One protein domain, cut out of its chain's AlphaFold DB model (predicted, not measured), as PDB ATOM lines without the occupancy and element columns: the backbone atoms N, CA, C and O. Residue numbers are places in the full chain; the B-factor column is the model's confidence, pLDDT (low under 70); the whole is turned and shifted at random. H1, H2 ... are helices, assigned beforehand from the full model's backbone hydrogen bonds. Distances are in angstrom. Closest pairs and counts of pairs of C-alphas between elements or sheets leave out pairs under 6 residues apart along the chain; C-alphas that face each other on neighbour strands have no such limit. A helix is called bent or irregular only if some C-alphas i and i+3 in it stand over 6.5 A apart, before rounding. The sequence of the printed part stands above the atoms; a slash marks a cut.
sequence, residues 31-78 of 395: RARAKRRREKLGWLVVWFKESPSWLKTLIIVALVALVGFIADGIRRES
ATOM      1  N   ARG A  31     -18.286 191.081  11.268       77.06
ATOM      2  CA  ARG A  31     -19.553 191.753  10.937       77.06
ATOM      3  C   ARG A  31     -20.498 190.832  10.162       77.06
ATOM      4  O   ARG A  31     -21.671 190.743  10.515       77.06
ATOM      5  N   ALA A  32     -19.998 190.077   9.186       76.31
ATOM      6  CA  ALA A  32     -20.786 189.118   8.414       76.31
ATOM      7  C   ALA A  32     -21.311 187.958   9.280       76.31
ATOM      8  O   ALA A  32     -22.478 187.583   9.169       76.31
ATOM      9  N   ARG A  33     -20.496 187.414  10.198       73.94
ATOM     10  CA  ARG A  33     -20.922 186.378  11.159       73.94
ATOM     11  C   ARG A  33     -21.962 186.914  12.148       73.94
ATOM     12  O   ARG A  33     -22.927 186.212  12.447       73.94
ATOM     13  N   ALA A  34     -21.800 188.150  12.627       69.12
ATOM     14  CA  ALA A  34     -22.778 188.808  13.493       69.12
ATOM     15  C   ALA A  34     -24.114 189.057  12.769       69.12
ATOM     16  O   ALA A  34     -25.170 188.788  13.342       69.12
ATOM     17  N   LYS A  35     -24.075 189.487  11.499       69.56
ATOM     18  CA  LYS A  35     -25.263 189.684  10.656       69.56
ATOM     19  C   LYS A  35     -26.006 188.365  10.408       69.56
ATOM     20  O   LYS A  35     -27.190 188.289  10.713       69.56
ATOM     21  N   ARG A  36     -25.302 187.290  10.026       68.94
ATOM     22  CA  ARG A  36     -25.905 185.952   9.844       68.94
ATOM     23  C   ARG A  36     -26.529 185.392  11.127       68.94
ATOM     24  O   ARG A  36     -27.554 184.725  11.061       68.94
ATOM     25  N   ARG A  37     -25.932 185.644  12.303       61.22
ATOM     26  CA  ARG A  37     -26.536 185.272  13.599       61.22
ATOM     27  C   ARG A  37     -27.808 186.073  13.878       61.22
ATOM     28  O   ARG A  37     -28.794 185.485  14.307       61.22
ATOM     29  N   ARG A  38     -27.798 187.384  13.609       60.66
ATOM     30  CA  ARG A  38     -28.978 188.252  13.748       60.66
ATOM     31  C   ARG A  38     -30.094 187.883  12.778       60.66
ATOM     32  O   ARG A  38     -31.237 187.928  13.186       60.66
ATOM     33  N   GLU A  39     -29.791 187.469  11.553       63.94
ATOM     34  CA  GLU A  39     -30.798 186.995  10.589       63.94
ATOM     35  C   GLU A  39     -31.352 185.614  10.982       63.94
ATOM     36  O   GLU A  39     -32.566 185.425  11.012       63.94
ATOM     37  N   LYS A  40     -30.490 184.675  11.408       63.09
ATOM     38  CA  LYS A  40     -30.911 183.343  11.891       63.09
ATOM     39  C   LYS A  40     -31.793 183.373  13.142       63.09
ATOM     40  O   LYS A  40     -32.600 182.468  13.315       63.09
ATOM     41  N   LEU A  41     -31.619 184.357  14.022       57.16
ATOM     42  CA  LEU A  41     -32.449 184.542  15.224       57.16
ATOM     43  C   LEU A  41     -33.545 185.599  15.029       57.16
ATOM     44  O   LEU A  41     -34.540 185.589  15.742       57.16
ATOM     45  N   GLY A  42     -33.379 186.505  14.068       64.56
ATOM     46  CA  GLY A  42     -34.262 187.644  13.837       64.56
ATOM     47  C   GLY A  42     -35.633 187.238  13.321       64.56
ATOM     48  O   GLY A  42     -36.620 187.836  13.737       64.56
ATOM     49  N   TRP A  43     -35.720 186.182  12.506       71.06
ATOM     50  CA  TRP A  43     -37.014 185.663  12.051       71.06
ATOM     51  C   TRP A  43     -37.880 185.164  13.220       71.06
ATOM     52  O   TRP A  43     -39.074 185.433  13.232       71.06
ATOM     53  N   LEU A  44     -37.282 184.541  14.248       63.69
ATOM     54  CA  LEU A  44     -37.992 184.124  15.467       63.69
ATOM     55  C   LEU A  44     -38.510 185.328  16.259       63.69
ATOM     56  O   LEU A  44     -39.618 185.288  16.787       63.69
ATOM     57  N   VAL A  45     -37.727 186.409  16.329       66.38
ATOM     58  CA  VAL A  45     -38.117 187.644  17.030       66.38
ATOM     59  C   VAL A  45     -39.248 188.364  16.293       66.38
ATOM     60  O   VAL A  45     -40.183 188.843  16.933       66.38
ATOM     61  N   VAL A  46     -39.189 188.421  14.960       68.94
ATOM     62  CA  VAL A  46     -40.240 189.013  14.114       68.94
ATOM     63  C   VAL A  46     -41.523 188.183  14.197       68.94
ATOM     64  O   VAL A  46     -42.570 188.726  14.539       68.94
ATOM     65  N   TRP A  47     -41.426 186.862  14.031       72.25
ATOM     66  CA  TRP A  47     -42.550 185.934  14.168       72.25
ATOM     67  C   TRP A  47     -43.212 186.017  15.552       72.25
ATOM     68  O   TRP A  47     -44.437 186.093  15.664       72.25
ATOM     69  N   PHE A  48     -42.417 186.094  16.624       68.50
ATOM     70  CA  PHE A  48     -42.947 186.267  17.976       68.50
ATOM     71  C   PHE A  48     -43.637 187.626  18.150       68.50
ATOM     72  O   PHE A  48     -44.647 187.716  18.843       68.50
ATOM     73  N   LYS A  49     -43.143 188.691  17.507       71.88
ATOM     74  CA  LYS A  49     -43.753 190.027  17.567       71.88
ATOM     75  C   LYS A  49     -45.094 190.080  16.825       71.88
ATOM     76  O   LYS A  49     -46.026 190.696  17.344       71.88
ATOM     77  N   GLU A  50     -45.210 189.391  15.694       79.88
ATOM     78  CA  GLU A  50     -46.419 189.307  14.853       79.88
ATOM     79  C   GLU A  50     -47.458 188.291  15.359       79.88
ATOM     80  O   GLU A  50     -48.620 188.330  14.964       79.88
ATOM     81  N   SER A  51     -47.072 187.416  16.290       78.75
ATOM     82  CA  SER A  51     -47.963 186.403  16.856       78.75
ATOM     83  C   SER A  51     -49.147 186.996  17.645       78.75
ATOM     84  O   SER A  51     -48.982 188.011  18.344       78.75
ATOM     85  N   PRO A  52     -50.324 186.336  17.625       87.88
ATOM     86  CA  PRO A  52     -51.483 186.731  18.423       87.88
ATOM     87  C   PRO A  52     -51.179 186.845  19.926       87.88
ATOM     88  O   PRO A  52     -50.363 186.099  20.473       87.88
ATOM     89  N   SER A  53     -51.866 187.756  20.623       81.81
ATOM     90  CA  SER A  53     -51.679 188.001  22.065       81.81
ATOM     91  C   SER A  53     -51.925 186.762  22.936       81.81
ATOM     92  O   SER A  53     -51.197 186.559  23.909       81.81
ATOM     93  N   TRP A  54     -52.880 185.905  22.555       84.00
ATOM     94  CA  TRP A  54     -53.175 184.634  23.232       84.00
ATOM     95  C   TRP A  54     -52.025 183.616  23.106       84.00
ATOM     96  O   TRP A  54     -51.703 182.911  24.059       84.00
ATOM     97  N   LEU A  55     -51.335 183.582  21.959       85.00
ATOM     98  CA  LEU A  55     -50.197 182.687  21.743       85.00
ATOM     99  C   LEU A  55     -48.978 183.139  22.559       85.00
ATOM    100  O   LEU A  55     -48.294 182.319  23.166       85.00
ATOM    101  N   LYS A  56     -48.741 184.456  22.644       82.75
ATOM    102  CA  LYS A  56     -47.691 185.040  23.498       82.75
ATOM    103  C   LYS A  56     -47.917 184.709  24.972       82.75
ATOM    104  O   LYS A  56     -46.974 184.324  25.656       82.75
ATOM    105  N   THR A  57     -49.156 184.829  25.451       85.94
ATOM    106  CA  THR A  57     -49.505 184.470  26.835       85.94
ATOM    107  C   THR A  57     -49.315 182.978  27.087       85.94
ATOM    108  O   THR A  57     -48.701 182.634  28.091       85.94
ATOM    109  N   LEU A  58     -49.715 182.097  26.163       89.56
ATOM    110  CA  LEU A  58     -49.450 180.657  26.285       89.56
ATOM    111  C   LEU A  58     -47.953 180.326  26.336       89.56
ATOM    112  O   LEU A  58     -47.540 179.532  27.176       89.56
ATOM    113  N   ILE A  59     -47.129 180.950  25.489       86.31
ATOM    114  CA  ILE A  59     -45.673 180.735  25.491       86.31
ATOM    115  C   ILE A  59     -45.053 181.220  26.807       86.31
ATOM    116  O   ILE A  59     -44.217 180.525  27.380       86.31
ATOM    117  N   ILE A  60     -45.470 182.385  27.313       87.94
ATOM    118  CA  ILE A  60     -44.985 182.915  28.594       87.94
ATOM    119  C   ILE A  60     -45.396 181.992  29.744       87.94
ATOM    120  O   ILE A  60     -44.554 181.649  30.568       87.94
ATOM    121  N   VAL A  61     -46.651 181.535  29.782       91.62
ATOM    122  CA  VAL A  61     -47.138 180.597  30.805       91.62
ATOM    123  C   VAL A  61     -46.377 179.273  30.736       91.62
ATOM    124  O   VAL A  61     -45.938 178.777  31.771       91.62
ATOM    125  N   ALA A  62     -46.140 178.731  29.539       88.12
ATOM    126  CA  ALA A  62     -45.352 177.516  29.356       88.12
ATOM    127  C   ALA A  62     -43.894 177.697  29.808       88.12
ATOM    128  O   ALA A  62     -43.335 176.808  30.445       88.12
ATOM    129  N   LEU A  63     -43.285 178.855  29.536       87.88
ATOM    130  CA  LEU A  63     -41.921 179.163  29.965       87.88
ATOM    131  C   LEU A  63     -41.830 179.337  31.486       87.88
ATOM    132  O   LEU A  63     -40.903 178.818  32.100       87.88
ATOM    133  N   VAL A  64     -42.803 180.003  32.111       90.31
ATOM    134  CA  VAL A  64     -42.890 180.128  33.575       90.31
ATOM    135  C   VAL A  64     -43.117 178.761  34.221       90.31
ATOM    136  O   VAL A  64     -42.447 178.440  35.200       90.31
ATOM    137  N   ALA A  65     -43.991 177.926  33.656       87.00
ATOM    138  CA  ALA A  65     -44.209 176.561  34.122       87.00
ATOM    139  C   ALA A  65     -42.941 175.704  33.980       87.00
ATOM    140  O   ALA A  65     -42.591 174.979  34.907       87.00
ATOM    141  N   LEU A  66     -42.207 175.838  32.870       82.56
ATOM    142  CA  LEU A  66     -40.927 175.163  32.651       82.56
ATOM    143  C   LEU A  66     -39.872 175.617  33.667       82.56
ATOM    144  O   LEU A  66     -39.187 174.781  34.248       82.56
ATOM    145  N   VAL A  67     -39.757 176.922  33.924       84.88
ATOM    146  CA  VAL A  67     -38.843 177.461  34.944       84.88
ATOM    147  C   VAL A  67     -39.235 176.964  36.334       84.88
ATOM    148  O   VAL A  67     -38.362 176.541  37.085       84.88
ATOM    149  N   GLY A  68     -40.528 176.956  36.665       83.19
ATOM    150  CA  GLY A  68     -41.040 176.403  37.919       83.19
ATOM    151  C   GLY A  68     -40.732 174.913  38.068       83.19
ATOM    152  O   GLY A  68     -40.297 174.483  39.132       83.19
ATOM    153  N   PHE A  69     -40.871 174.139  36.991       78.56
ATOM    154  CA  PHE A  69     -40.550 172.713  36.960       78.56
ATOM    155  C   PHE A  69     -39.050 172.460  37.147       78.56
ATOM    156  O   PHE A  69     -38.662 171.633  37.968       78.56
ATOM    157  N   ILE A  70     -38.195 173.227  36.460       73.38
ATOM    158  CA  ILE A  70     -36.737 173.169  36.632       73.38
ATOM    159  C   ILE A  70     -36.353 173.571  38.063       73.38
ATOM    160  O   ILE A  70     -35.536 172.899  38.686       73.38
ATOM    161  N   ALA A  71     -36.945 174.637  38.606       75.44
ATOM    162  CA  ALA A  71     -36.678 175.103  39.964       75.44
ATOM    163  C   ALA A  71     -37.115 174.079  41.025       75.44
ATOM    164  O   ALA A  71     -36.382 173.856  41.990       75.44
ATOM    165  N   ASP A  72     -38.267 173.425  40.847       74.31
ATOM    166  CA  ASP A  72     -38.728 172.373  41.756       74.31
ATOM    167  C   ASP A  72     -37.867 171.108  41.650       74.31
ATOM    168  O   ASP A  72     -37.505 170.539  42.680       74.31
ATOM    169  N   GLY A  73     -37.455 170.720  40.442       68.38
ATOM    170  CA  GLY A  73     -36.510 169.623  40.228       68.38
ATOM    171  C   GLY A  73     -35.169 169.875  40.912       68.38
ATOM    172  O   GLY A  73     -34.715 169.086  41.744       68.38
ATOM    173  N   ILE A  74     -34.601 171.067  40.694       66.31
ATOM    174  CA  ILE A  74     -33.420 171.587  41.397       66.31
ATOM    175  C   ILE A  74     -33.621 171.479  42.914       66.31
ATOM    176  O   ILE A  74     -32.777 170.894  43.596       66.31
ATOM    177  N   ARG A  75     -34.730 171.991  43.456       68.62
ATOM    178  CA  ARG A  75     -35.022 171.974  44.897       68.62
ATOM    179  C   ARG A  75     -35.086 170.551  45.461       68.62
ATOM    180  O   ARG A  75     -34.461 170.295  46.490       68.62
ATOM    181  N   ARG A  76     -35.798 169.634  44.794       64.38
ATOM    182  CA  ARG A  76     -35.934 168.218  45.191       64.38
ATOM    183  C   ARG A  76     -34.601 167.490  45.157       64.38
ATOM    184  O   ARG A  76     -34.301 166.726  46.066       64.38
ATOM    185  N   GLU A  77     -33.790 167.759  44.142       59.28
ATOM    186  CA  GLU A  77     -32.470 167.157  44.002       59.28
ATOM    187  C   GLU A  77     -31.453 167.746  44.995       59.28
ATOM    188  O   GLU A  77     -30.503 167.076  45.375       59.28
ATOM    189  N   SER A  78     -31.644 168.992  45.450       51.22
ATOM    190  CA  SER A  78     -30.843 169.606  46.524       51.22
ATOM    191  C   SER A  78     -31.354 169.327  47.937       51.22
ATOM    192  O   SER A  78     -30.713 169.766  48.892       51.22
TER     193      SER A  78
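What this domain is: This is residues 31 to 78 of the 395 residues of the protein "FecR domain-containing protein" of bacterium (UniProt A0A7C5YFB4). What shape do these coordinates make? Two helices make an open V: the long H2 is one limb, the bent H1 is the other, and they meet near their ends at a tight link. What is it built of? The printed part has 48 residues with two named helices, H1 then H2, and no named strand; its class is all helix. How spread out is it? It is extended, with a radius of gyration of the C-alphas of 16.0 A, and only just flat, spanning 45 by 29 by 8 A.

Where its parts are: Where is the longest helix? H2 is residues 53 to 77, 35.8 A from C-alpha 53 at (-51.679, 188.001, 22.065) to C-alpha 77 at (-32.470, 167.157, 44.002). What comes before it? H1, residues 31 to 50, was assigned as one helix by its hydrogen bonds but is bent: C-alphas 40 and 43 are 6.5 A apart. Its arms are H1a, residues 31 to 40, 14.2 A long from C-alpha 31 at (-19.553, 191.753, 10.937), and H1b, residues 43 to 50, 10.5 A long.

How they stand to each other: How does H2 stand to H1b? They are close but not clearly touching; their closest C-alphas, those of Phe 48 and Lys 56, are 7.4 A apart. They run opposite ways at a steep tilt of 60 degrees. And H1a? It is apart from H2, and its line stands at a steep tilt of 49 degrees to that of H1b. What do the backbones show? In H1a, H1b and H2 every O i to N i+4 pair is within hydrogen-bond range.

The domain as a whole: How far does it reach? The two C-alphas farthest apart, those of Ala 32 and Arg 76, are 44.9 A apart. Is the printed part broken? It has no cut. Where is confidence low? The mean pLDDT of the printed part is 74.9; residues 34 to 42, 44 to 46, 48 and 73 to 78 are under 70.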